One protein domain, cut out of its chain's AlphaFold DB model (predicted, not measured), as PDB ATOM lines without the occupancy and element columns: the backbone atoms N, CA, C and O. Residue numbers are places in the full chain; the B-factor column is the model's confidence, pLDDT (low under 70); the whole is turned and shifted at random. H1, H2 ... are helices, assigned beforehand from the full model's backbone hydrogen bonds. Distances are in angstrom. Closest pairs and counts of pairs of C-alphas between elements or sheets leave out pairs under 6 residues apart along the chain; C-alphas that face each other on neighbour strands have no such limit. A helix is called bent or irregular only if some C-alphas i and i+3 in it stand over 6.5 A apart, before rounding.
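What this domain is: This is residues 50 to 255 of the 350 residues of an uncharacterized protein of Flavobacteriales bacterium (UniProt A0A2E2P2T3). The domain is an elongated row of helical groups: the short helices H1 to H4 cluster at one end, H5 and H6 bridge the middle, and at the other end the long H7 and H9 lie side by side, running opposite ways. H10 packs on H9, H8 packs on H9 at the far end, and the unnamed tail, residues 234 to 255, runs back from H10 toward the side of H4. The printed part has 206 residues with ten named helices, H1 to H10 in order, and no named strand; the class is all helix. It is compact, with a radius of gyration of the C-alphas of 18.4 A, and spans 58 by 37 by 31 A.

How they stand to each other: Begin with H1, residues 50 to 59, which touches H2, residues 61 to 67, at a steep tilt of 55 degrees; the closest C-alphas, of Ser 56 and Ala 64, are 5.0 A apart. H3, residues 78 to 89, forms a hairpin with H4, residues 95 to 107; they only just touch, with 3 pairs of C-alphas within 8 A, the closest those of Ile 88 and Ile 97 at 7.2 A. H5, residues 115 to 132, is apart from H4. H6, residues 147 to 155, touches H4, closest at the C-alphas of Ala 105 and Ile 152, 6.0 A. H7, residues 161 to 178, touches H5 at a shallow tilt of 20 degrees, the same way, closest at the C-alphas of Asn 120 and Thr 161, 6.4 A. H9, residues 192 to 218, touches H7 at a shallow tilt of 23 degrees, opposite ways; look at the closest C-alphas, Val 176 and Ala 205, 5.4 A apart. With residues 211 to 218 alone H9 touches H6, closest at the C-alphas of Leu 150 and Ala 215, 6.8 A. H8, residues 180 to 188, touches residues 194 to 202 of H9 alone, with the C-alphas of Gly 186 and Lys 195 closest at 4.3 A. H10, residues 226 to 233, forms a hairpin with H9. Every O i to N i+4 pair is within hydrogen-bond range in H1, H2, H4, H6, H7 and H10, against 5 of 8 in H3, 13 of 14 in H5, 4 of 5 in H8 and 21 of 23 in H9.

Where its parts are: Find C-alpha 50 at (69.397, 130.505, 117.296), where H1 begins. H5 is 26.9 A long and H7 26.0 A. From C-alpha 192 at (118.903, 127.904, 101.283), H9 runs 37.1 A, with a kink of 44 degrees near residue 199; it is irregular, C-alphas 198 and 201 being 7.0 A apart, and H3 only just so, with C-alphas 86 and 89 at 6.8 A. H10 ends at C-alpha 233, (116.101, 121.378, 121.934).

The domain as a whole: The C-alphas of Glu 50 and Leu 188, the two farthest apart, are 58.3 A apart. The printed part has no cut. The link from H5 to H6, 14 residues, is long. Look for pLDDT under 70 at residues 71 to 74, 131 to 148 and 250 to 255; the mean of the printed part is 83.9.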
ATOM      1  N   GLU A  50      70.328 131.590 117.598       88.75
ATOM      2  CA  GLU A  50      69.397 130.505 117.296       88.75
ATOM      3  C   GLU A  50      69.594 129.950 115.877       88.75
ATOM      4  O   GLU A  50      69.655 128.735 115.701       88.75
ATOM      5  N   GLU A  51      69.783 130.816 114.877       89.81
ATOM      6  CA  GLU A  51      70.049 130.401 113.489       89.81
ATOM      7  C   GLU A  51      71.375 129.629 113.353       89.81
ATOM      8  O   GLU A  51      71.472 128.731 112.523       89.81
ATOM      9  N   ILE A  52      72.384 129.892 114.196       89.50
ATOM     10  CA  ILE A  52      73.620 129.083 114.227       89.50
ATOM     11  C   ILE A  52      73.342 127.667 114.749       89.50
ATOM     12  O   ILE A  52      73.886 126.702 114.207       89.50
ATOM     13  N   LEU A  53      72.482 127.517 115.763       90.88
ATOM     14  CA  LEU A  53      72.060 126.196 116.242       90.88
ATOM     15  C   LEU A  53      71.264 125.452 115.162       90.88
ATOM     16  O   LEU A  53      71.506 124.267 114.945       90.88
ATOM     17  N   GLU A  54      70.364 126.130 114.446       91.94
ATOM     18  CA  GLU A  54      69.647 125.545 113.301       91.94
ATOM     19  C   GLU A  54      70.625 125.077 112.207       91.94
ATOM     20  O   GLU A  54      70.537 123.933 111.760       91.94
ATOM     21  N   ILE A  55      71.630 125.889 111.853       90.31
ATOM     22  CA  ILE A  55      72.664 125.501 110.879       90.31
ATOM     23  C   ILE A  55      73.496 124.303 111.376       90.31
ATOM     24  O   ILE A  55      73.815 123.433 110.566       90.31
ATOM     25  N   SER A  56      73.815 124.215 112.676       91.31
ATOM     26  CA  SER A  56      74.538 123.061 113.249       91.31
ATOM     27  C   SER A  56      73.737 121.768 113.089       91.31
ATOM     28  O   SER A  56      74.268 120.759 112.625       91.31
ATOM     29  N   ASN A  57      72.435 121.819 113.392       91.62
ATOM     30  CA  ASN A  57      71.533 120.671 113.286       91.62
ATOM     31  C   ASN A  57      71.297 120.223 111.828       91.62
ATOM     32  O   ASN A  57      71.259 119.022 111.560       91.62
ATOM     33  N   ASP A  58      71.146 121.166 110.892       92.38
ATOM     34  CA  ASP A  58      70.812 120.863 109.491       92.38
ATOM     35  C   ASP A  58      72.041 120.562 108.608       92.38
ATOM     36  O   ASP A  58      71.949 119.766 107.668       92.38
ATOM     37  N   TYR A  59      73.189 121.201 108.879       90.00
ATOM     38  CA  TYR A  59      74.377 121.196 108.007       90.00
ATOM     39  C   TYR A  59      75.697 120.874 108.729       90.00
ATOM     40  O   TYR A  59      76.754 120.888 108.091       90.00
ATOM     41  N   GLY A  60      75.661 120.581 110.030       90.12
ATOM     42  CA  GLY A  60      76.834 120.276 110.848       90.12
ATOM     43  C   GLY A  60      77.522 121.505 111.450       90.12
ATOM     44  O   GLY A  60      77.426 122.633 110.956       90.12
ATOM     45  N   LEU A  61      78.273 121.257 112.524       90.50
ATOM     46  CA  LEU A  61      78.955 122.268 113.332       90.50
ATOM     47  C   LEU A  61      79.971 123.077 112.517       90.50
ATOM     48  O   LEU A  61      80.079 124.281 112.713       90.50
ATOM     49  N   ASP A  62      80.690 122.458 111.576       86.94
ATOM     50  CA  ASP A  62      81.652 123.183 110.730       86.94
ATOM     51  C   ASP A  62      80.966 124.276 109.895       86.94
ATOM     52  O   ASP A  62      81.390 125.431 109.907       86.94
ATOM     53  N   SER A  63      79.832 123.942 109.268       87.19
ATOM     54  CA  SER A  63      78.989 124.888 108.526       87.19
ATOM     55  C   SER A  63      78.483 126.022 109.423       87.19
ATOM     56  O   SER A  63      78.493 127.188 109.024       87.19
ATOM     57  N   ALA A  64      78.073 125.695 110.653       89.12
ATOM     58  CA  ALA A  64      77.609 126.669 111.638       89.12
ATOM     59  C   ALA A  64      78.725 127.646 112.045       89.12
ATOM     60  O   ALA A  64      78.513 128.859 112.057       89.12
ATOM     61  N   LEU A  65      79.935 127.140 112.293       87.56
ATOM     62  CA  LEU A  65      81.098 127.950 112.664       87.56
ATOM     63  C   LEU A  65      81.639 128.781 111.489       87.56
ATOM     64  O   LEU A  65      81.996 129.942 111.675       87.56
ATOM     65  N   GLN A  66      81.625 128.248 110.264       84.31
ATOM     66  CA  GLN A  66      81.934 129.026 109.059       84.31
ATOM     67  C   GLN A  66      80.907 130.141 108.819       84.31
ATOM     68  O   GLN A  66      81.285 131.236 108.389       84.31
ATOM     69  N   SER A  67      79.628 129.916 109.153       82.38
ATOM     70  CA  SER A  67      78.578 130.936 109.017       82.38
ATOM     71  C   SER A  67      78.828 132.175 109.884       82.38
ATOM     72  O   SER A  67      78.452 133.272 109.478       82.38
ATOM     73  N   THR A  68      79.547 132.044 111.011       78.56
ATOM     74  CA  THR A  68      79.936 133.191 111.857       78.56
ATOM     75  C   THR A  68      81.045 134.038 111.238       78.56
ATOM     76  O   THR A  68      81.371 135.092 111.775       78.56
ATOM     77  N   ARG A  69      81.655 133.597 110.129       74.75
ATOM     78  CA  ARG A  69      82.785 134.262 109.460       74.75
ATOM     79  C   ARG A  69      84.015 134.460 110.358       74.75
ATOM     80  O   ARG A  69      84.803 135.380 110.142       74.75
ATOM     81  N   GLY A  70      84.192 133.588 111.351       70.69
ATOM     82  CA  GLY A  70      85.278 133.684 112.329       70.69
ATOM     83  C   GLY A  70      85.018 134.692 113.451       70.69
ATOM     84  O   GLY A  70      85.962 135.090 114.136       70.69
ATOM     85  N   ILE A  71      83.764 135.112 113.649       69.12
ATOM     86  CA  ILE A  71      83.364 135.887 114.827       69.12
ATOM     87  C   ILE A  71      83.560 135.030 116.090       69.12
ATOM     88  O   ILE A  71      83.123 133.874 116.101       69.12
ATOM     89  N   PRO A  72      84.180 135.579 117.156       67.06
ATOM     90  CA  PRO A  72      84.490 134.816 118.358       67.06
ATOM     91  C   PRO A  72      83.282 134.217 119.085       67.06
ATOM     92  O   PRO A  72      82.243 134.861 119.247       67.06
ATOM     93  N   VAL A  73      83.478 133.019 119.642       65.94
ATOM     94  CA  VAL A  73      82.427 132.232 120.322       65.94
ATOM     95  C   VAL A  73      81.836 132.952 121.530       65.94
ATOM     96  O   VAL A  73      80.667 132.768 121.832       65.94
ATOM     97  N   TRP A  74      82.592 133.823 122.201       66.81
ATOM     98  CA  TRP A  74      82.118 134.554 123.384       66.81
ATOM     99  C   TRP A  74      80.984 135.556 123.112       66.81
ATOM    100  O   TRP A  74      80.407 136.096 124.056       66.81
ATOM    101  N   LEU A  75      80.672 135.821 121.839       72.69
ATOM    102  CA  LEU A  75      79.501 136.598 121.431       72.69
ATOM    103  C   LEU A  75      78.227 135.744 121.350       72.69
ATOM    104  O   LEU A  75      77.134 136.302 121.453       72.69
ATOM    105  N   LEU A  76      78.344 134.420 121.199       78.44
ATOM    106  CA  LEU A  76      77.239 133.498 121.463       78.44
ATOM    107  C   LEU A  76      76.929 133.547 122.964       78.44
ATOM    108  O   LEU A  76      77.813 133.769 123.793       78.44
ATOM    109  N   ASP A  77      75.674 133.324 123.346       84.31
ATOM    110  CA  ASP A  77      75.367 133.139 124.758       84.31
ATOM    111  C   ASP A  77      75.947 131.804 125.268       84.31
ATOM    112  O   ASP A  77      76.273 130.887 124.503       84.31
ATOM    113  N   THR A  78      76.076 131.689 126.590       86.50
ATOM    114  CA  THR A  78      76.641 130.506 127.248       86.50
ATOM    115  C   THR A  78      75.891 129.217 126.899       86.50
ATOM    116  O   THR A  78      76.534 128.179 126.764       86.50
ATOM    117  N   ASN A  79      74.564 129.255 126.723       89.44
ATOM    118  CA  ASN A  79      73.788 128.048 126.436       89.44
ATOM    119  C   ASN A  79      74.004 127.607 124.986       89.44
ATOM    120  O   ASN A  79      74.368 126.454 124.773       89.44
ATOM    121  N   SER A  80      73.889 128.518 124.013       89.88
ATOM    122  CA  SER A  80      74.177 128.199 122.602       89.88
ATOM    123  C   SER A  80      75.611 127.695 122.419       89.88
ATOM    124  O   SER A  80      75.840 126.715 121.714       89.88
ATOM    125  N   SER A  81      76.576 128.290 123.131       90.25
ATOM    126  CA  SER A  81      77.963 127.803 123.160       90.25
ATOM    127  C   SER A  81      78.066 126.368 123.694       90.25
ATOM    128  O   SER A  81      78.823 125.564 123.156       90.25
ATOM    129  N   ILE A  82      77.330 126.032 124.759       91.19
ATOM    130  CA  ILE A  82      77.330 124.690 125.365       91.19
ATOM    131  C   ILE A  82      76.638 123.658 124.465       91.19
ATOM    132  O   ILE A  82      77.091 122.516 124.436       91.19
ATOM    133  N   GLU A  83      75.580 124.025 123.735       90.75
ATOM    134  CA  GLU A  83      74.957 123.118 122.763       90.75
ATOM    135  C   GLU A  83      75.923 122.810 121.609       90.75
ATOM    136  O   GLU A  83      76.283 121.648 121.437       90.75
ATOM    137  N   LEU A  84      76.481 123.827 120.937       91.81
ATOM    138  CA  LEU A  84      77.483 123.638 119.871       91.81
ATOM    139  C   LEU A  84      78.713 122.833 120.333       91.81
ATOM    140  O   LEU A  84      79.311 122.086 119.561       91.81
ATOM    141  N   PHE A  85      79.100 122.955 121.607       92.38
ATOM    142  CA  PHE A  85      80.201 122.180 122.180       92.38
ATOM    143  C   PHE A  85      79.905 120.671 122.274       92.38
ATOM    144  O   PHE A  85      80.828 119.860 122.166       92.38
ATOM    145  N   LYS A  86      78.643 120.262 122.462       90.19
ATOM    146  CA  LYS A  86      78.266 118.836 122.503       90.19
ATOM    147  C   LYS A  86      78.411 118.185 121.124       90.19
ATOM    148  O   LYS A  86      78.914 117.062 121.038       90.19
ATOM    149  N   ASP A  87      78.078 118.923 120.065       90.56
ATOM    150  CA  ASP A  87      78.080 118.464 118.666       90.56
ATOM    151  C   ASP A  87      79.489 118.122 118.130       90.56
ATOM    152  O   ASP A  87      79.636 117.462 117.097       90.56
ATOM    153  N   ILE A  88      80.559 118.523 118.829       91.25
ATOM    154  CA  ILE A  88      81.961 118.312 118.418       91.25
ATOM    155  C   ILE A  88      82.277 116.835 118.139       91.25
ATOM    156  O   ILE A  88      83.049 116.521 117.227       91.25
ATOM    157  N   LEU A  89      81.696 115.910 118.909       88.50
ATOM    158  CA  LEU A  89      81.931 114.472 118.726       88.50
ATOM    159  C   LEU A  89      81.150 113.864 117.553       88.50
ATOM    160  O   LEU A  89      81.492 112.763 117.119       88.50
ATOM    161  N   GLU A  90      80.164 114.578 117.019       88.94
ATOM    162  CA  GLU A  90      79.338 114.136 115.889       88.94
ATOM    163  C   GLU A  90      79.886 114.635 114.542       88.94
ATOM    164  O   GLU A  90      79.617 114.038 113.501       88.94
ATOM    165  N   ASN A  91      80.725 115.674 114.567       87.88
ATOM    166  CA  ASN A  91      81.312 116.316 113.390       87.88
ATOM    167  C   ASN A  91      82.762 115.866 113.123       87.88
ATOM    168  O   ASN A  91      83.445 115.392 114.031       87.88
ATOM    169  N   GLU A  92      83.242 116.014 111.883       84.44
ATOM    170  CA  GLU A  92      84.652 115.776 111.524       84.44
ATOM    171  C   GLU A  92      85.584 116.856 112.111       84.44
ATOM    172  O   GLU A  92      85.146 117.939 112.489       84.44
ATOM    173  N   ASP A  93      86.885 116.572 112.225       82.12
ATOM    174  CA  ASP A  93      87.842 117.513 112.821       82.12
ATOM    175  C   ASP A  93      88.229 118.626 111.820       82.12
ATOM    176  O   ASP A  93      88.956 118.362 110.861       82.12
ATOM    177  N   SER A  94      87.820 119.876 112.073       80.94
ATOM    178  CA  SER A  94      88.157 121.046 111.239       80.94
ATOM    179  C   SER A  94      89.006 122.110 111.957       80.94
ATOM    180  O   SER A  94      89.281 122.012 113.160       80.94
ATOM    181  N   TYR A  95      89.454 123.132 111.212       77.62
ATOM    182  CA  TYR A  95      90.162 124.289 111.781       77.62
ATOM    183  C   TYR A  95      89.207 125.161 112.609       77.62
ATOM    184  O   TYR A  95      89.579 125.667 113.667       77.62
ATOM    185  N   GLU A  96      87.971 125.291 112.148       81.75
ATOM    186  CA  GLU A  96      86.899 126.070 112.736       81.75
ATOM    187  C   GLU A  96      86.464 125.466 114.071       81.75
ATOM    188  O   GLU A  96      86.388 126.191 115.061       81.75
ATOM    189  N   ILE A  97      86.315 124.137 114.147       86.12
ATOM    190  CA  ILE A  97      86.049 123.416 115.402       86.12
ATOM    191  C   ILE A  97      87.225 123.548 116.381       86.12
ATOM    192  O   ILE A  97      87.008 123.746 117.576       86.12
ATOM    193  N   GLU A  98      88.477 123.496 115.908       82.00
ATOM    194  CA  GLU A  98      89.637 123.745 116.778       82.00
ATOM    195  C   GLU A  98      89.694 125.204 117.263       82.00
ATOM    196  O   GLU A  98      90.030 125.436 118.423       82.00
ATOM    197  N   SER A  99      89.318 126.185 116.437       80.06
ATOM    198  CA  SER A  99      89.214 127.584 116.868       80.06
ATOM    199  C   SER A  99      88.086 127.769 117.885       80.06
ATOM    200  O   SER A  99      88.327 128.326 118.951       80.06
ATOM    201  N   PHE A 100      86.897 127.221 117.617       85.88
ATOM    202  CA  PHE A 100      85.758 127.233 118.539       85.88
ATOM    203  C   PHE A 100      86.126 126.644 119.903       85.88
ATOM    204  O   PHE A 100      85.829 127.240 120.936       85.88
ATOM    205  N   LEU A 101      86.826 125.505 119.915       87.06
ATOM    206  CA  LEU A 101      87.306 124.873 121.140       87.06
ATOM    207  C   LEU A 101      88.232 125.784 121.949       87.06
ATOM    208  O   LEU A 101      88.167 125.769 123.177       87.06
ATOM    209  N   ILE A 102      89.090 126.566 121.284       82.00
ATOM    210  CA  ILE A 102      89.986 127.514 121.953       82.00
ATOM    211  C   ILE A 102      89.150 128.647 122.545       82.00
ATOM    212  O   ILE A 102      89.231 128.882 123.745       82.00
ATOM    213  N   ASP A 103      88.311 129.304 121.745       80.25
ATOM    214  CA  ASP A 103      87.452 130.400 122.199       80.25
ATOM    215  C   ASP A 103      86.554 129.989 123.378       80.25
ATOM    216  O   ASP A 103      86.479 130.711 124.378       80.25
ATOM    217  N   PHE A 104      85.927 128.811 123.289       87.50
ATOM    218  CA  PHE A 104      85.120 128.214 124.350       87.50
ATOM    219  C   PHE A 104      85.963 127.988 125.612       87.50
ATOM    220  O   PHE A 104      85.601 128.430 126.703       87.50
ATOM    221  N   ALA A 105      87.138 127.365 125.462       86.62
ATOM    222  CA  ALA A 105      88.063 127.099 126.561       86.62
ATOM    223  C   ALA A 105      88.657 128.359 127.207       86.62
ATOM    224  O   ALA A 105      89.249 128.262 128.283       86.62
ATOM    225  N   VAL A 106      88.519 129.531 126.593       81.12
ATOM    226  CA  VAL A 106      88.993 130.801 127.152       81.12
ATOM    227  C   VAL A 106      87.862 131.545 127.847       81.12
ATOM    228  O   VAL A 106      88.023 131.943 128.998       81.12
ATOM    229  N   ASN A 107      86.722 131.687 127.172       81.12
ATOM    230  CA  ASN A 107      85.709 132.678 127.528       81.12
ATOM    231  C   ASN A 107      84.455 132.098 128.193       81.12
ATOM    232  O   ASN A 107      83.708 132.844 128.824       81.12
ATOM    233  N   ILE A 108      84.200 130.794 128.046       84.94
ATOM    234  CA  ILE A 108      82.985 130.163 128.564       84.94
ATOM    235  C   ILE A 108      83.289 129.477 129.901       84.94
ATOM    236  O   ILE A 108      83.976 128.453 129.976       84.94
ATOM    237  N   GLU A 109      82.758 130.054 130.978       84.75
ATOM    238  CA  GLU A 109      82.631 129.378 132.269       84.75
ATOM    239  C   GLU A 109      81.418 128.437 132.222       84.75
ATOM    240  O   GLU A 109      80.332 128.825 131.791       84.75
ATOM    241  N   THR A 110      81.608 127.175 132.613       84.75
ATOM    242  CA  THR A 110      80.562 126.148 132.552       84.75
ATOM    243  C   THR A 110      80.809 125.031 133.564       84.75
ATOM    244  O   THR A 110      81.944 124.586 133.739       84.75
ATOM    245  N   ASP A 111      79.727 124.551 134.177       83.50
ATOM    246  CA  ASP A 111      79.698 123.396 135.085       83.50
ATOM    247  C   ASP A 111      79.437 122.065 134.339       83.50
ATOM    248  O   ASP A 111      79.018 121.074 134.941       83.50
ATOM    249  N   LEU A 112      79.636 122.026 133.012       86.75
ATOM    250  CA  LEU A 112      79.425 120.833 132.187       86.75
ATOM    251  C   LEU A 112      80.324 119.672 132.651       86.75
ATOM    252  O   LEU A 112      81.513 119.624 132.339       86.75
ATOM    253  N   ILE A 113      79.724 118.714 133.364       82.94
ATOM    254  CA  ILE A 113      80.411 117.616 134.069       82.94
ATOM    255  C   ILE A 113      81.342 116.817 133.138       82.94
ATOM    256  O   ILE A 113      82.466 116.486 133.515       82.94
ATOM    257  N   ASP A 114      80.905 116.573 131.901       88.25
ATOM    258  CA  ASP A 114      81.589 115.687 130.954       88.25
ATOM    259  C   ASP A 114      82.564 116.420 130.012       88.25
ATOM    260  O   ASP A 114      83.110 115.809 129.089       88.25
ATOM    261  N   ILE A 115      82.828 117.717 130.232       91.50
ATOM    262  CA  ILE A 115      83.675 118.539 129.350       91.50
ATOM    263  C   ILE A 115      85.049 117.906 129.096       91.50
ATOM    264  O   ILE A 115      85.492 117.797 127.952       91.50
ATOM    265  N   GLY A 116      85.691 117.398 130.149       91.00
ATOM    266  CA  GLY A 116      86.975 116.715 130.038       91.00
ATOM    267  C   GLY A 116      86.887 115.411 129.245       91.00
ATOM    268  O   GLY A 116      87.807 115.094 128.493       91.00
ATOM    269  N   GLU A 117      85.790 114.655 129.340       91.94
ATOM    270  CA  GLU A 117      85.616 113.463 128.503       91.94
ATOM    271  C   GLU A 117      85.438 113.818 127.028       91.94
ATOM    272  O   GLU A 117      86.035 113.157 126.178       91.94
ATOM    273  N   ILE A 118      84.651 114.854 126.725       92.88
ATOM    274  CA  ILE A 118      84.404 115.324 125.354       92.88
ATOM    275  C   ILE A 118      85.721 115.765 124.707       92.88
ATOM    276  O   ILE A 118      86.083 115.257 123.644       92.88
ATOM    277  N   ILE A 119      86.507 116.601 125.397       92.25
ATOM    278  CA  ILE A 119      87.841 117.022 124.943       92.25
ATOM    279  C   ILE A 119      88.762 115.818 124.698       92.25
ATOM    280  O   ILE A 119      89.383 115.716 123.639       92.25
ATOM    281  N   ASN A 120      88.851 114.873 125.640       90.69
ATOM    282  CA  ASN A 120      89.735 113.716 125.476       90.69
ATOM    283  C   ASN A 120      89.270 112.783 124.334       90.69
ATOM    284  O   ASN A 120      90.113 112.263 123.602       90.69
ATOM    285  N   LYS A 121      87.955 112.615 124.114       92.00
ATOM    286  CA  LYS A 121      87.397 111.870 122.966       92.00
ATOM    287  C   LYS A 121      87.734 112.552 121.632       92.00
ATOM    288  O   LYS A 121      88.205 111.867 120.723       92.00
ATOM    289  N   TYR A 122      87.590 113.878 121.541       90.94
ATOM    290  CA  TYR A 122      87.970 114.673 120.363       90.94
ATOM    291  C   TYR A 122      89.457 114.496 120.012       90.94
ATOM    292  O   TYR A 122      89.793 114.051 118.915       90.94
ATOM    293  N   TYR A 123      90.371 114.723 120.965       89.25
ATOM    294  CA  TYR A 123      91.807 114.564 120.701       89.25
ATOM    295  C   TYR A 123      92.224 113.105 120.443       89.25
ATOM    296  O   TYR A 123      93.162 112.864 119.683       89.25
ATOM    297  N   GLN A 124      91.517 112.111 120.994       89.31
ATOM    298  CA  GLN A 124      91.753 110.704 120.655       89.31
ATOM    299  C   GLN A 124      91.301 110.360 119.221       89.31
ATOM    300  O   GLN A 124      91.979 109.574 118.553       89.31
ATOM    301  N   ARG A 125      90.210 110.960 118.718       87.62
ATOM    302  CA  ARG A 125      89.790 110.854 117.307       87.62
ATOM    303  C   ARG A 125      90.817 111.512 116.380       87.62
ATOM    304  O   ARG A 125      91.307 110.850 115.465       87.62
ATOM    305  N   LYS A 126      91.230 112.741 116.697       84.69
ATOM    306  CA  LYS A 126      92.243 113.505 115.951       84.69
ATOM    307  C   LYS A 126      93.593 112.781 115.877       84.69
ATOM    308  O   LYS A 126      94.228 112.743 114.826       84.69
ATOM    309  N   TYR A 127      94.013 112.135 116.969       85.38
ATOM    310  CA  TYR A 127      95.186 111.253 116.981       85.38
ATOM    311  C   TYR A 127      95.037 110.075 116.007       85.38
ATOM    312  O   TYR A 127      95.955 109.796 115.235       85.38
ATOM    313  N   ASN A 128      93.883 109.396 116.020       85.00
ATOM    314  CA  ASN A 128      93.636 108.256 115.137       85.00
ATOM    315  C   ASN A 128      93.694 108.679 113.658       85.00
ATOM    316  O   ASN A 128      94.331 107.986 112.867       85.00
ATOM    317  N   ALA A 129      93.125 109.836 113.298       78.88
ATOM    318  CA  ALA A 129      93.196 110.381 111.939       78.88
ATOM    319  C   ALA A 129      94.649 110.642 111.484       78.88
ATOM    320  O   ALA A 129      95.059 110.195 110.407       78.88
ATOM    321  N   TYR A 130      95.469 111.272 112.335       73.44
ATOM    322  CA  TYR A 130      96.889 111.518 112.041       73.44
ATOM    323  C   TYR A 130      97.761 110.255 112.014       73.44
ATOM    324  O   TYR A 130      98.862 110.288 111.462       73.44
ATOM    325  N   SER A 131      97.300 109.141 112.592       66.81
ATOM    326  CA  SER A 131      98.032 107.869 112.542       66.81
ATOM    327  C   SER A 131      98.034 107.230 111.144       66.81
ATOM    328  O   SER A 131      98.972 106.503 110.815       66.81
ATOM    329  N   SER A 132      97.032 107.539 110.310       65.12
ATOM    330  CA  SER A 132      96.954 107.114 108.903       65.12
ATOM    331  C   SER A 132      97.705 108.040 107.943       65.12
ATOM    332  O   SER A 132      98.448 107.558 107.092       65.12
ATOM    333  N   GLU A 133      97.538 109.357 108.080       63.44
ATOM    334  CA  GLU A 133      98.219 110.360 107.257       63.44
ATOM    335  C   GLU A 133      98.360 111.665 108.049       63.44
ATOM    336  O   GLU A 133      97.407 112.125 108.675       63.44
ATOM    337  N   ILE A 134      99.547 112.282 108.025       63.09
ATOM    338  CA  ILE A 134      99.753 113.617 108.602       63.09
ATOM    339  C   ILE A 134      99.564 114.634 107.469       63.09
ATOM    340  O   ILE A 134     100.386 114.646 106.548       63.09
ATOM    341  N   PRO A 135      98.517 115.480 107.494       54.25
ATOM    342  CA  PRO A 135      98.180 116.357 106.376       54.25
ATOM    343  C   PRO A 135      99.186 117.510 106.207       54.25
ATOM    344  O   PRO A 135      99.037 118.601 106.755       54.25
ATOM    345  N   LEU A 136     100.202 117.298 105.368       48.41
ATOM    346  CA  LEU A 136     101.262 118.278 105.080       48.41
ATOM    347  C   LEU A 136     100.798 119.502 104.253       48.41
ATOM    348  O   LEU A 136     101.576 120.434 104.055       48.41
ATOM    349  N   GLN A 137      99.566 119.509 103.725       38.50
ATOM    350  CA  GLN A 137      99.211 120.290 102.527       38.50
ATOM    351  C   GLN A 137      98.926 121.794 102.688       38.50
ATOM    352  O   GLN A 137      98.838 122.478 101.673       38.50
ATOM    353  N   TYR A 138      98.858 122.334 103.908       33.09
ATOM    354  CA  TYR A 138      98.738 123.792 104.129       33.09
ATOM    355  C   TYR A 138      99.857 124.380 105.002       33.09
ATOM    356  O   TYR A 138      99.989 125.595 105.121       33.09
ATOM    357  N   GLY A 139     100.693 123.520 105.584       34.38
ATOM    358  CA  GLY A 139     102.040 123.855 106.037       34.38
ATOM    359  C   GLY A 139     102.250 124.746 107.273       34.38
ATOM    360  O   GLY A 139     103.339 125.317 107.345       34.38
ATOM    361  N   CYS A 140     101.403 124.933 108.295       31.50
ATOM    362  CA  CYS A 140     100.179 124.260 108.770       31.50
ATOM    363  C   CYS A 140     100.112 122.721 108.695       31.50
ATOM    364  O   CYS A 140     100.921 122.048 108.062       31.50
ATOM    365  N   CYS A 141      99.136 122.191 109.433       33.22
ATOM    366  CA  CYS A 141      98.652 120.806 109.531       33.22
ATOM    367  C   CYS A 141      99.654 119.629 109.655       33.22
ATOM    368  O   CYS A 141      99.244 118.492 109.864       33.22
ATOM    369  N   LEU A 142     100.937 119.917 109.869       37.72
ATOM    370  CA  LEU A 142     101.324 119.910 111.276       37.72
ATOM    371  C   LEU A 142     100.894 121.272 111.820       37.72
ATOM    372  O   LEU A 142     101.468 122.279 111.379       37.72
ATOM    373  N   PRO A 143      99.881 121.382 112.701       38.03
ATOM    374  CA  PRO A 143      99.721 122.628 113.409       38.03
ATOM    375  C   PRO A 143     101.080 122.920 114.047       38.03
ATOM    376  O   PRO A 143     101.654 122.081 114.741       38.03
ATOM    377  N   LYS A 144     101.562 124.153 113.897       36.41
ATOM    378  CA  LYS A 144     102.042 124.810 115.107       36.41
ATOM    379  C   LYS A 144     100.861 124.628 116.050       36.41
ATOM    380  O   LYS A 144      99.836 125.264 115.799       36.41
ATOM    381  N   LEU A 145     100.932 123.674 116.986       46.09
ATOM    382  CA  LEU A 145      99.968 123.606 118.071       46.09
ATOM    383  C   LEU A 145     100.057 125.004 118.654       46.09
ATOM    384  O   LEU A 145     101.058 125.357 119.278       46.09
ATOM    385  N   ARG A 146      99.075 125.850 118.314       53.44
ATOM    386  CA  ARG A 146      98.867 127.094 119.034       53.44
ATOM    387  C   ARG A 146      98.779 126.583 120.456       53.44
ATOM    388  O   ARG A 146      98.016 125.651 120.683       53.44
ATOM    389  N   GLU A 147      99.646 127.038 121.348       56.16
ATOM    390  CA  GLU A 147      99.846 126.362 122.638       56.16
ATOM    391  C   GLU A 147      98.495 126.192 123.376       56.16
ATOM    392  O   GLU A 147      98.249 125.158 123.984       56.16
ATOM    393  N   ASN A 148      97.557 127.107 123.107       68.50
ATOM    394  CA  ASN A 148      96.093 126.986 122.975       68.50
ATOM    395  C   ASN A 148      95.478 125.553 122.887       68.50
ATOM    396  O   ASN A 148      94.681 125.201 123.747       68.50
ATOM    397  N   SER A 149      95.800 124.714 121.895       76.00
ATOM    398  CA  SER A 149      95.265 123.345 121.742       76.00
ATOM    399  C   SER A 149      95.732 122.402 122.856       76.00
ATOM    400  O   SER A 149      94.957 121.597 123.370       76.00
ATOM    401  N   LEU A 150      96.992 122.527 123.287       82.38
ATOM    402  CA  LEU A 150      97.478 121.821 124.477       82.38
ATOM    403  C   LEU A 150      96.892 122.438 125.753       82.38
ATOM    404  O   LEU A 150      96.570 121.712 126.688       82.38
ATOM    405  N   PHE A 151      96.680 123.753 125.779       84.19
ATOM    406  CA  PHE A 151      96.009 124.459 126.866       84.19
ATOM    407  C   PHE A 151      94.563 123.973 127.062       84.19
ATOM    408  O   PHE A 151      94.176 123.781 128.209       84.19
ATOM    409  N   ILE A 152      93.795 123.669 126.005       87.00
ATOM    410  CA  ILE A 152      92.462 123.038 126.126       87.00
ATOM    411  C   ILE A 152      92.565 121.696 126.868       87.00
ATOM    412  O   ILE A 152      91.870 121.482 127.865       87.00
ATOM    413  N   LEU A 153      93.468 120.810 126.423       88.56
ATOM    414  CA  LEU A 153      93.721 119.513 127.068       88.56
ATOM    415  C   LEU A 153      94.164 119.661 128.530       88.56
ATOM    416  O   LEU A 153      93.762 118.862 129.370       88.56
ATOM    417  N   LEU A 154      94.980 120.670 128.848       89.31
ATOM    418  CA  LEU A 154      95.477 120.918 130.203       89.31
ATOM    419  C   LEU A 154      94.442 121.602 131.114       89.31
ATOM    420  O   LEU A 154      94.425 121.302 132.312       89.31
ATOM    421  N   LYS A 155      93.578 122.475 130.572       90.19
ATOM    422  CA  LYS A 155      92.472 123.129 131.292       90.19
ATOM    423  C   LYS A 155      91.416 122.102 131.693       90.19
ATOM    424  O   LYS A 155      91.019 122.067 132.854       90.19
ATOM    425  N   TYR A 156      91.019 121.233 130.764       90.62
ATOM    426  CA  TYR A 156      89.990 120.207 130.969       90.62
ATOM    427  C   TYR A 156      90.579 118.799 131.162       90.62
ATOM    428  O   TYR A 156      89.994 117.796 130.746       90.62
ATOM    429  N   LYS A 157      91.764 118.715 131.781       90.81
ATOM    430  CA  LYS A 157      92.486 117.451 131.963       90.81
ATOM    431  C   LYS A 157      91.707 116.448 132.813       90.81
ATOM    432  O   LYS A 157      91.165 116.779 133.864       90.81
ATOM    433  N   THR A 158      91.733 115.193 132.382       92.56
ATOM    434  CA  THR A 158      91.195 114.036 133.112       92.56
ATOM    435  C   THR A 158      92.303 113.013 133.359       92.56
ATOM    436  O   THR A 158      93.444 113.195 132.929       92.56
ATOM    437  N   VAL A 159      91.966 111.892 134.002       89.88
ATOM    438  CA  VAL A 159      92.873 110.741 134.156       89.88
ATOM    439  C   VAL A 159      93.385 110.181 132.817       89.88
ATOM    440  O   VAL A 159      94.478 109.628 132.778       89.88
ATOM    441  N   ASN A 160      92.655 110.379 131.713       92.62
ATOM    442  CA  ASN A 160      93.034 109.883 130.382       92.62
ATOM    443  C   ASN A 160      93.946 110.855 129.608       92.62
ATOM    444  O   ASN A 160      94.520 110.487 128.582       92.62
ATOM    445  N   THR A 161      94.091 112.101 130.074       92.50
ATOM    446  CA  THR A 161      94.845 113.139 129.354       92.50
ATOM    447  C   THR A 161      96.338 112.814 129.271       92.50
ATOM    448  O   THR A 161      96.950 113.071 128.238       92.50
ATOM    449  N   GLU A 162      96.924 112.184 130.297       95.38
ATOM    450  CA  GLU A 162      98.316 111.712 130.237       95.38
ATOM    451  C   GLU A 162      98.524 110.704 129.093       95.38
ATOM    452  O   GLU A 162      99.457 110.857 128.307       95.38
ATOM    453  N   GLU A 163      97.632 109.720 128.940       95.75
ATOM    454  CA  GLU A 163      97.742 108.695 127.893       95.75
ATOM    455  C   GLU A 163      97.691 109.309 126.484       95.75
ATOM    456  O   GLU A 163      98.485 108.949 125.613       95.75
ATOM    457  N   ILE A 164      96.801 110.285 126.268       93.31
ATOM    458  CA  ILE A 164      96.683 111.014 124.995       93.31
ATOM    459  C   ILE A 164      97.960 111.815 124.703       93.31
ATOM    460  O   ILE A 164      98.493 111.736 123.594       93.31
ATOM    461  N   LEU A 165      98.503 112.532 125.693       93.56
ATOM    462  CA  LEU A 165      99.758 113.276 125.539       93.56
ATOM    463  C   LEU A 165     100.950 112.344 125.235       93.56
ATOM    464  O   LEU A 165     101.779 112.674 124.384       93.56
ATOM    465  N   ILE A 166     101.013 111.159 125.860       95.56
ATOM    466  CA  ILE A 166     102.031 110.133 125.565       95.56
ATOM    467  C   ILE A 166     101.892 109.620 124.124       95.56
ATOM    468  O   ILE A 166     102.895 109.556 123.408       95.56
ATOM    469  N   LYS A 167     100.672 109.293 123.672       92.81
ATOM    470  CA  LYS A 167     100.406 108.825 122.297       92.81
ATOM    471  C   LYS A 167     100.901 109.823 121.251       92.81
ATOM    472  O   LYS A 167     101.600 109.433 120.314       92.81
ATOM    473  N   TYR A 168     100.590 111.105 121.431       91.50
ATOM    474  CA  TYR A 168     101.068 112.163 120.542       91.50
ATOM    475  C   TYR A 168     102.589 112.368 120.607       91.50
ATOM    476  O   TYR A 168     103.214 112.534 119.560       91.50
ATOM    477  N   TYR A 169     103.207 112.318 121.793       93.56
ATOM    478  CA  TYR A 169     104.667 112.399 121.910       93.56
ATOM    479  C   TYR A 169     105.364 111.275 121.123       93.56
ATOM    480  O   TYR A 169     106.292 111.537 120.358       93.56
ATOM    481  N   GLU A 170     104.903 110.029 121.262       94.25
ATOM    482  CA  GLU A 170     105.491 108.889 120.548       94.25
ATOM    483  C   GLU A 170     105.250 108.961 119.024       94.25
ATOM    484  O   GLU A 170     106.146 108.608 118.253       94.25
ATOM    485  N   LEU A 171     104.112 109.511 118.573       90.69
ATOM    486  CA  LEU A 171     103.863 109.822 117.156       90.69
ATOM    487  C   LEU A 171     104.898 110.819 116.606       90.69
ATOM    488  O   LEU A 171     105.539 110.543 115.588       90.69
ATOM    489  N   TRP A 172     105.121 111.948 117.288       90.00
ATOM    490  CA  TRP A 172     106.096 112.950 116.837       90.00
ATOM    491  C   TRP A 172     107.530 112.443 116.889       90.00
ATOM    492  O   TRP A 172     108.292 112.665 115.950       90.00
ATOM    493  N   LYS A 173     107.878 111.672 117.918       94.44
ATOM    494  CA  LYS A 173     109.174 111.002 118.040       94.44
ATOM    495  C   LYS A 173     109.419 109.999 116.905       94.44
ATOM    496  O   LYS A 173     110.535 109.943 116.389       94.44
ATOM    497  N   SER A 174     108.395 109.270 116.453       93.12
ATOM    498  CA  SER A 174     108.492 108.439 115.243       93.12
ATOM    499  C   SER A 174     108.791 109.284 113.999       93.12
ATOM    500  O   SER A 174     109.619 108.898 113.175       93.12
ATOM    501  N   LYS A 175     108.172 110.464 113.875       90.38
ATOM    502  CA  LYS A 175     108.394 111.382 112.747       90.38
ATOM    503  C   LYS A 175     109.760 112.082 112.787       90.38
ATOM    504  O   LYS A 175     110.356 112.291 111.737       90.38
ATOM    505  N   VAL A 176     110.322 112.340 113.973       93.38
ATOM    506  CA  VAL A 176     111.731 112.762 114.126       93.38
ATOM    507  C   VAL A 176     112.685 111.711 113.543       93.38
ATOM    508  O   VAL A 176     113.652 112.075 112.878       93.38
ATOM    509  N   ILE A 177     112.417 110.416 113.752       95.75
ATOM    510  CA  ILE A 177     113.235 109.327 113.190       95.75
ATOM    511  C   ILE A 177     113.082 109.262 111.662       95.75
ATOM    512  O   ILE A 177     114.086 109.161 110.961       95.75
ATOM    513  N   GLU A 178     111.851 109.363 111.154       92.44
ATOM    514  CA  GLU A 178     111.524 109.350 109.717       92.44
ATOM    515  C   GLU A 178     112.230 110.476 108.943       92.44
ATOM    516  O   GLU A 178     112.911 110.212 107.956       92.44
ATOM    517  N   TYR A 179     112.143 111.721 109.422       93.25
ATOM    518  CA  TYR A 179     112.702 112.892 108.731       93.25
ATOM    519  C   TYR A 179     114.203 113.114 108.969       93.25
ATOM    520  O   TYR A 179     114.775 114.091 108.479       93.25
ATOM    521  N   LYS A 180     114.866 112.230 109.725       96.19
ATOM    522  CA  LYS A 180     116.272 112.408 110.101       96.19
ATOM    523  C   LYS A 180     117.217 112.391 108.894       96.19
ATOM    524  O   LYS A 180     118.147 113.194 108.852       96.19
ATOM    525  N   SER A 181     116.985 111.515 107.914       96.38
ATOM    526  CA  SER A 181     117.844 111.422 106.724       96.38
ATOM    527  C   SER A 181     117.767 112.679 105.858       96.38
ATOM    528  O   SER A 181     118.799 113.185 105.425       96.38
ATOM    529  N   ASP A 182     116.562 113.219 105.653       94.12
ATOM    530  CA  ASP A 182     116.366 114.456 104.891       94.12
ATOM    531  C   ASP A 182     117.035 115.640 105.595       94.12
ATOM    532  O   ASP A 182     117.716 116.436 104.950       94.12
ATOM    533  N   TYR A 183     116.938 115.712 106.925       96.06
ATOM    534  CA  TYR A 183     117.642 116.716 107.718       96.06
ATOM    535  C   TYR A 183     119.168 116.630 107.560       96.06
ATOM    536  O   TYR A 183     119.809 117.647 107.295       96.06
ATOM    537  N   GLU A 184     119.753 115.431 107.661       97.06
ATOM    538  CA  GLU A 184     121.197 115.216 107.471       97.06
ATOM    539  C   GLU A 184     121.662 115.621 106.057       97.06
ATOM    540  O   GLU A 184     122.713 116.247 105.918       97.06
ATOM    541  N   ILE A 185     120.856 115.365 105.017       96.00
ATOM    542  CA  ILE A 185     121.108 115.851 103.646       96.00
ATOM    543  C   ILE A 185     120.983 117.384 103.581       96.00
ATOM    544  O   ILE A 185     121.846 118.059 103.020       96.00
ATOM    545  N   GLY A 186     119.937 117.953 104.184       95.69
ATOM    546  CA  GLY A 186     119.667 119.392 104.207       95.69
ATOM    547  C   GLY A 186     120.748 120.213 104.918       95.69
ATOM    548  O   GLY A 186     121.000 121.356 104.535       95.69
ATOM    549  N   LEU A 187     121.455 119.638 105.897       94.88
ATOM    550  CA  LEU A 187     122.624 120.272 106.520       94.88
ATOM    551  C   LEU A 187     123.804 120.457 105.551       94.88
ATOM    552  O   LEU A 187     124.583 121.395 105.737       94.88
ATOM    553  N   LEU A 188     123.919 119.605 104.527       96.56
ATOM    554  CA  LEU A 188     124.966 119.652 103.500       96.56
ATOM    555  C   LEU A 188     124.572 120.497 102.272       96.56
ATOM    556  O   LEU A 188     125.427 120.807 101.439       96.56
ATOM    557  N   GLU A 189     123.298 120.875 102.140       96.38
ATOM    558  CA  GLU A 189     122.799 121.650 101.002       96.38
ATOM    559  C   GLU A 189     123.249 123.119 101.043       96.38
ATOM    560  O   GLU A 189     123.137 123.820 102.051       96.38
ATOM    561  N   THR A 190     123.722 123.605  99.893       93.69
ATOM    562  CA  THR A 190     124.187 124.992  99.710       93.69
ATOM    563  C   THR A 190     123.066 125.933  99.275       93.69
ATOM    564  O   THR A 190     123.183 127.151  99.410       93.69
ATOM    565  N   SER A 191     121.959 125.391  98.758       95.50
ATOM    566  CA  SER A 191     120.780 126.175  98.400       95.50
ATOM    567  C   SER A 191     119.868 126.346  99.611       95.50
ATOM    568  O   SER A 191     119.212 125.390 100.021       95.50
ATOM    569  N   ASN A 192     119.758 127.576 100.131       92.69
ATOM    570  CA  ASN A 192     118.903 127.904 101.283       92.69
ATOM    571  C   ASN A 192     117.481 127.328 101.158       92.69
ATOM    572  O   ASN A 192     117.004 126.692 102.090       92.69
ATOM    573  N   ARG A 193     116.841 127.463  99.985       90.19
ATOM    574  CA  ARG A 193     115.487 126.937  99.735       90.19
ATOM    575  C   ARG A 193     115.416 125.409  99.815       90.19
ATOM    576  O   ARG A 193     114.434 124.874 100.317       90.19
ATOM    577  N   LYS A 194     116.421 124.689  99.304       91.06
ATOM    578  CA  LYS A 194     116.451 123.219  99.398       91.06
ATOM    579  C   LYS A 194     116.725 122.758 100.823       91.06
ATOM    580  O   LYS A 194     116.044 121.862 101.304       91.06
ATOM    581  N   LYS A 195     117.694 123.397 101.484       92.12
ATOM    582  CA  LYS A 195     118.006 123.177 102.894       92.12
ATOM    583  C   LYS A 195     116.753 123.333 103.751       92.12
ATOM    584  O   LYS A 195     116.408 122.404 104.463       92.12
ATOM    585  N   GLU A 196     116.034 124.443 103.602       88.12
ATOM    586  CA  GLU A 196     114.772 124.700 104.301       88.12
ATOM    587  C   GLU A 196     113.745 123.586 104.062       88.12
ATOM    588  O   GLU A 196     113.263 122.997 105.030       88.12
ATOM    589  N   LEU A 197     113.466 123.232 102.800       87.19
ATOM    590  CA  LEU A 197     112.527 122.155 102.449       87.19
ATOM    591  C   LEU A 197     112.882 120.807 103.099       87.19
ATOM    592  O   LEU A 197     111.989 120.109 103.570       87.19
ATOM    593  N   LEU A 198     114.170 120.459 103.151       89.88
ATOM    594  CA  LEU A 198     114.658 119.198 103.717       89.88
ATOM    595  C   LEU A 198     114.714 119.204 105.255       89.88
ATOM    596  O   LEU A 198     114.439 118.189 105.888       89.88
ATOM    597  N   THR A 199     115.044 120.338 105.885       90.62
ATOM    598  CA  THR A 199     115.193 120.411 107.350       90.62
ATOM    599  C   THR A 199     113.891 120.714 108.096       90.62
ATOM    600  O   THR A 199     113.771 120.359 109.268       90.62
ATOM    601  N   THR A 200     112.913 121.366 107.452       87.88
ATOM    602  CA  THR A 200     111.717 121.911 108.130       87.88
ATOM    603  C   THR A 200     110.885 120.842 108.837       87.88
ATOM    604  O   THR A 200     110.487 121.045 109.983       87.88
ATOM    605  N   ASN A 201     110.652 119.688 108.205       86.94
ATOM    606  CA  ASN A 201     109.823 118.627 108.788       86.94
ATOM    607  C   ASN A 201     110.462 118.020 110.047       86.94
ATOM    608  O   ASN A 201     109.780 117.808 111.048       86.94
ATOM    609  N   PHE A 202     111.782 117.815 110.034       92.12
ATOM    610  CA  PHE A 202     112.529 117.336 111.196       92.12
ATOM    611  C   PHE A 202     112.537 118.356 112.343       92.12
ATOM    612  O   PHE A 202     112.298 117.984 113.494       92.12
ATOM    613  N   ILE A 203     112.757 119.643 112.047       90.31
ATOM    614  CA  ILE A 203     112.711 120.716 113.055       90.31
ATOM    615  C   ILE A 203     111.316 120.764 113.694       90.31
ATOM    616  O   ILE A 203     111.202 120.630 114.909       90.31
ATOM    617  N   ARG A 204     110.248 120.824 112.886       86.06
ATOM    618  CA  ARG A 204     108.854 120.841 113.366       86.06
ATOM    619  C   ARG A 204     108.485 119.610 114.196       86.06
ATOM    620  O   ARG A 204     107.748 119.736 115.174       86.06
ATOM    621  N   ALA A 205     108.982 118.424 113.842       88.88
ATOM    622  CA  ALA A 205     108.746 117.216 114.632       88.88
ATOM    623  C   ALA A 205     109.413 117.306 116.022       88.88
ATOM    624  O   ALA A 205     108.798 116.917 117.014       88.88
ATOM    625  N   ASN A 206     110.616 117.888 116.121       92.44
ATOM    626  CA  ASN A 206     111.277 118.157 117.405       92.44
ATOM    627  C   ASN A 206     110.567 119.264 118.213       92.44
ATOM    628  O   ASN A 206     110.390 119.097 119.419       92.44
ATOM    629  N   GLU A 207     110.094 120.341 117.569       87.69
ATOM    630  CA  GLU A 207     109.281 121.384 118.226       87.69
ATOM    631  C   GLU A 207     108.023 120.779 118.869       87.69
ATOM    632  O   GLU A 207     107.737 121.033 120.038       87.69
ATOM    633  N   ASN A 208     107.310 119.907 118.149       86.62
ATOM    634  CA  ASN A 208     106.134 119.223 118.692       86.62
ATOM    635  C   ASN A 208     106.493 118.247 119.822       86.62
ATOM    636  O   ASN A 208     105.803 118.231 120.840       86.62
ATOM    637  N   CYS A 209     107.587 117.484 119.706       91.25
ATOM    638  CA  CYS A 209     108.055 116.629 120.804       91.25
ATOM    639  C   CYS A 209     108.274 117.427 122.100       91.25
ATOM    640  O   CYS A 209     107.845 116.983 123.164       91.25
ATOM    641  N   ASN A 210     108.878 118.616 122.009       90.69
ATOM    642  CA  ASN A 210     109.054 119.519 123.146       90.69
ATOM    643  C   ASN A 210     107.725 120.011 123.727       90.69
ATOM    644  O   ASN A 210     107.523 119.924 124.934       90.69
ATOM    645  N   GLN A 211     106.792 120.461 122.885       87.69
ATOM    646  CA  GLN A 211     105.478 120.937 123.332       87.69
ATOM    647  C   GLN A 211     104.685 119.840 124.073       87.69
ATOM    648  O   GLN A 211     104.138 120.087 125.149       87.69
ATOM    649  N   TYR A 212     104.702 118.595 123.581       90.88
ATOM    650  CA  TYR A 212     104.096 117.473 124.309       90.88
ATOM    651  C   TYR A 212     104.865 117.095 125.583       90.88
ATOM    652  O   TYR A 212     104.230 116.740 126.574       90.88
ATOM    653  N   LEU A 213     106.199 117.213 125.621       93.50
ATOM    654  CA  LEU A 213     106.970 117.021 126.858       93.50
ATOM    655  C   LEU A 213     106.643 118.086 127.916       93.50
ATOM    656  O   LEU A 213     106.493 117.730 129.083       93.50
ATOM    657  N   LEU A 214     106.459 119.352 127.530       91.12
ATOM    658  CA  LEU A 214     105.986 120.402 128.438       91.12
ATOM    659  C   LEU A 214     104.581 120.091 128.974       91.12
ATOM    660  O   LEU A 214     104.368 120.127 130.183       91.12
ATOM    661  N   ALA A 215     103.637 119.697 128.115       90.44
ATOM    662  CA  ALA A 215     102.308 119.285 128.569       90.44
ATOM    663  C   ALA A 215     102.361 118.062 129.517       90.44
ATOM    664  O   ALA A 215     101.655 118.026 130.526       90.44
ATOM    665  N   LEU A 216     103.248 117.094 129.250       94.12
ATOM    666  CA  LEU A 216     103.511 115.957 130.141       94.12
ATOM    667  C   LEU A 216     104.106 116.398 131.492       94.12
ATOM    668  O   LEU A 216     103.745 115.829 132.524       94.12
ATOM    669  N   LYS A 217     104.954 117.435 131.517       93.81
ATOM    670  CA  LYS A 217     105.445 118.055 132.759       93.81
ATOM    671  C   LYS A 217     104.304 118.690 133.563       93.81
ATOM    672  O   LYS A 217     104.220 118.457 134.769       93.81
ATOM    673  N   GLU A 218     103.406 119.433 132.915       91.44
ATOM    674  CA  GLU A 218     102.265 120.108 133.564       91.44
ATOM    675  C   GLU A 218     101.259 119.136 134.210       91.44
ATOM    676  O   GLU A 218     100.634 119.451 135.230       91.44
ATOM    677  N   VAL A 219     101.122 117.919 133.669       93.88
ATOM    678  CA  VAL A 219     100.343 116.834 134.304       93.88
ATOM    679  C   VAL A 219     101.166 115.965 135.266       93.88
ATOM    680  O   VAL A 219     100.623 115.035 135.855       93.88
ATOM    681  N   ARG A 220     102.452 116.288 135.484       95.00
ATOM    682  CA  ARG A 220     103.412 115.542 136.326       95.00
ATOM    683  C   ARG A 220     103.617 114.082 135.893       95.00
ATOM    684  O   ARG A 220     103.860 113.216 136.732       95.00
ATOM    685  N   SER A 221     103.541 113.824 134.590       96.25
ATOM    686  CA  SER A 221     103.731 112.497 134.007       96.25
ATOM    687  C   SER A 221     105.130 111.947 134.280       96.25
ATOM    688  O   SER A 221     106.134 112.637 134.082       96.25
ATOM    689  N   ALA A 222     105.214 110.656 134.613       96.38
ATOM    690  CA  ALA A 222     106.487 109.936 134.680       96.38
ATOM    691  C   ALA A 222     107.153 109.752 133.297       96.38
ATOM    692  O   ALA A 222     108.323 109.372 133.221       96.38
ATOM    693  N   HIS A 223     106.437 110.026 132.197       96.19
ATOM    694  CA  HIS A 223     107.000 110.011 130.843       96.19
ATOM    695  C   HIS A 223     107.786 111.289 130.514       96.19
ATOM    696  O   HIS A 223     108.611 111.263 129.594       96.19
ATOM    697  N   TYR A 224     107.586 112.388 131.253       96.19
ATOM    698  CA  TYR A 224     108.433 113.577 131.132       96.19
ATOM    699  C   TYR A 224     109.860 113.282 131.617       96.19
ATOM    700  O   TYR A 224     110.080 112.608 132.622       96.19
ATOM    701  N   ASN A 225     110.851 113.798 130.893       94.25
ATOM    702  CA  ASN A 225     112.256 113.709 131.270       94.25
ATOM    703  C   ASN A 225     113.018 114.870 130.621       94.25
ATOM    704  O   ASN A 225     112.985 115.013 129.398       94.25
ATOM    705  N   PHE A 226     113.735 115.657 131.426       94.12
ATOM    706  CA  PHE A 226     114.527 116.799 130.959       94.12
ATOM    707  C   PHE A 226     115.512 116.432 129.835       94.12
ATOM    708  O   PHE A 226     115.625 117.158 128.854       94.12
ATOM    709  N   LEU A 227     116.147 115.255 129.894       96.62
ATOM    710  CA  LEU A 227     117.085 114.799 128.862       96.62
ATOM    711  C   LEU A 227     116.402 114.510 127.513       96.62
ATOM    712  O   LEU A 227     117.046 114.640 126.473       96.62
ATOM    713  N   LYS A 228     115.108 114.144 127.502       96.62
ATOM    714  CA  LYS A 228     114.330 114.045 126.251       96.62
ATOM    715  C   LYS A 228     114.127 115.439 125.648       96.62
ATOM    716  O   LYS A 228     114.285 115.603 124.444       96.62
ATOM    717  N   MET A 229     113.809 116.429 126.482       94.88
ATOM    718  CA  MET A 229     113.600 117.816 126.055       94.88
ATOM    719  C   MET A 229     114.902 118.445 125.540       94.88
ATOM    720  O   MET A 229     114.915 119.015 124.455       94.88
ATOM    721  N   GLU A 230     116.026 118.241 126.233       95.88
ATOM    722  CA  GLU A 230     117.346 118.703 125.778       95.88
ATOM    723  C   GLU A 230     117.786 118.068 124.456       95.88
ATOM    724  O   GLU A 230     118.341 118.749 123.590       95.88
ATOM    725  N   TYR A 231     117.487 116.780 124.253       97.06
ATOM    726  CA  TYR A 231     117.711 116.127 122.965       97.06
ATOM    727  C   TYR A 231     116.961 116.846 121.834       97.06
ATOM    728  O   TYR A 231     117.580 117.211 120.836       97.06
ATOM    729  N   HIS A 232     115.663 117.112 121.997       96.06
ATOM    730  CA  HIS A 232     114.873 117.805 120.977       96.06
ATOM    731  C   HIS A 232     115.299 119.280 120.815       96.06
ATOM    732  O   HIS A 232     115.504 119.721 119.684       96.06
ATOM    733  N   ASN A 233     115.553 120.008 121.915       94.44
ATOM    734  CA  ASN A 233     116.101 121.378 121.934       94.44
ATOM    735  C   ASN A 233     117.394 121.530 121.123       94.44
ATOM    736  O   ASN A 233     117.625 122.591 120.540       94.44
ATOM    737  N   SER A 234     118.243 120.495 121.080       96.12
ATOM    738  CA  SER A 234     119.531 120.545 120.373       96.12
ATOM    739  C   SER A 234     119.404 120.772 118.858       96.12
ATOM    740  O   SER A 234     120.362 121.217 118.225       96.12
ATOM    741  N   PHE A 235     118.215 120.540 118.289       94.56
ATOM    742  CA  PHE A 235     117.907 120.742 116.870       94.56
ATOM    743  C   PHE A 235     117.115 122.027 116.578       94.56
ATOM    744  O   PHE A 235     116.801 122.295 115.417       94.56
ATOM    745  N   LEU A 236     116.773 122.809 117.607       89.81
ATOM    746  CA  LEU A 236     115.883 123.965 117.503       89.81
ATOM    747  C   LEU A 236     116.633 125.301 117.519       89.81
ATOM    748  O   LEU A 236     117.722 125.436 118.083       89.81
ATOM    749  N   SER A 237     116.009 126.319 116.918       86.81
ATOM    750  CA  SER A 237     116.462 127.706 117.060       86.81
ATOM    751  C   SER A 237     116.331 128.164 118.516       86.81
ATOM    752  O   SER A 237     115.457 127.681 119.232       86.81
ATOM    753  N   GLU A 238     117.145 129.128 118.954       84.69
ATOM    754  CA  GLU A 238     117.084 129.647 120.332       84.69
ATOM    755  C   GLU A 238     115.683 130.166 120.710       84.69
ATOM    756  O   GLU A 238     115.238 129.979 121.835       84.69
ATOM    757  N   TYR A 239     114.949 130.730 119.744       77.88
ATOM    758  CA  TYR A 239     113.573 131.211 119.915       77.88
ATOM    759  C   TYR A 239     112.506 130.097 119.937       77.88
ATOM    760  O   TYR A 239     111.358 130.370 120.280       77.88
ATOM    761  N   SER A 240     112.868 128.868 119.553       79.50
ATOM    762  CA  SER A 240     111.991 127.685 119.525       79.50
ATOM    763  C   SER A 240     112.250 126.708 120.683       79.50
ATOM    764  O   SER A 240     111.504 125.742 120.837       79.50
ATOM    765  N   LYS A 241     113.323 126.894 121.465       84.31
ATOM    766  CA  LYS A 241     113.673 126.000 122.580       84.31
ATOM    767  C   LYS A 241     112.717 126.157 123.758       84.31
ATOM    768  O   LYS A 241     112.269 127.257 124.069       84.31
ATOM    769  N   SER A 242     112.487 125.053 124.461       82.31
ATOM    770  CA  SER A 242     111.749 125.005 125.724       82.31
ATOM    771  C   SER A 242     112.693 124.687 126.881       82.31
ATOM    772  O   SER A 242     113.357 123.652 126.875       82.31
ATOM    773  N   SER A 243     112.746 125.554 127.888       82.19
ATOM    774  CA  SER A 243     113.447 125.311 129.154       82.19
ATOM    775  C   SER A 243     112.586 124.507 130.136       82.19
ATOM    776  O   SER A 243     111.398 124.288 129.899       82.19
ATOM    777  N   GLU A 244     113.142 124.118 131.290       78.06
ATOM    778  CA  GLU A 244     112.299 123.621 132.387       78.06
ATOM    779  C   GLU A 244     111.287 124.677 132.849       78.06
ATOM    780  O   GLU A 244     110.146 124.328 133.128       78.06
ATOM    781  N   ASP A 245     111.655 125.956 132.881       82.12
ATOM    782  CA  ASP A 245     110.760 127.052 133.282       82.12
ATOM    783  C   ASP A 245     109.744 127.448 132.191       82.12
ATOM    784  O   ASP A 245     109.018 128.432 132.330       82.12
ATOM    785  N   SER A 246     109.698 126.711 131.076       82.19
ATOM    786  CA  SER A 246     108.683 126.899 130.041       82.19
ATOM    787  C   SER A 246     107.372 126.226 130.441       82.19
ATOM    788  O   SER A 246     107.354 125.092 130.916       82.19
ATOM    789  N   HIS A 247     106.269 126.920 130.184       77.50
ATOM    790  CA  HIS A 247     104.911 126.454 130.444       77.50
ATOM    791  C   HIS A 247     104.079 126.527 129.162       77.50
ATOM    792  O   HIS A 247     104.338 127.356 128.286       77.50
ATOM    793  N   ILE A 248     103.043 125.692 129.068       78.00
ATOM    794  CA  ILE A 248     102.039 125.800 128.004       78.00
ATOM    795  C   ILE A 248     101.109 126.972 128.328       78.00
ATOM    796  O   ILE A 248     100.197 126.854 129.147       78.00
ATOM    797  N   TYR A 249     101.348 128.109 127.679       70.12
ATOM    798  CA  TYR A 249     100.485 129.283 127.760       70.12
ATOM    799  C   TYR A 249      99.558 129.383 126.556       70.12
ATOM    800  O   TYR A 249      99.862 128.946 125.456       70.12
ATOM    801  N   LEU A 250      98.425 130.034 126.749       64.62
ATOM    802  CA  LEU A 250      97.538 130.421 125.668       64.62
ATOM    803  C   LEU A 250      98.139 131.622 124.904       64.62
ATOM    804  O   LEU A 250      98.307 132.704 125.470       64.62
ATOM    805  N   LYS A 251      98.448 131.456 123.612       61.88
ATOM    806  CA  LYS A 251      98.848 132.562 122.724       61.88
ATOM    807  C   LYS A 251      97.597 133.272 122.204       61.88
ATOM    808  O   LYS A 251      96.959 132.827 121.250       61.88
ATOM    809  N   ASN A 252      97.268 134.387 122.861       53.94
ATOM    810  CA  ASN A 252      96.060 135.195 122.641       53.94
ATOM    811  C   ASN A 252      96.150 136.224 121.501       53.94
ATOM    812  O   ASN A 252      95.363 137.167 121.466       53.94
ATOM    813  N   ASP A 253      97.072 136.053 120.551       52.12
ATOM    814  CA  ASP A 253      97.269 137.022 119.462       52.12
ATOM    815  C   ASP A 253      95.985 137.253 118.641       52.12
ATOM    816  O   ASP A 253      95.720 138.381 118.250       52.12
ATOM    817  N   PHE A 254      95.143 136.225 118.468       49.94
ATOM    818  CA  PHE A 254      93.861 136.324 117.749       49.94
ATOM    819  C   PHE A 254      92.759 137.058 118.540       49.94
ATOM    820  O   PHE A 254      91.925 137.738 117.954       49.94
ATOM    821  N   PHE A 255      92.757 136.962 119.876       50.84
ATOM    822  CA  PHE A 255      91.752 137.626 120.720       50.84
ATOM    823  C   PHE A 255      92.082 139.092 120.984       50.84
ATOM    824  O   PHE A 255      91.173 139.892 121.178       50.84
TER     825      PHE A 255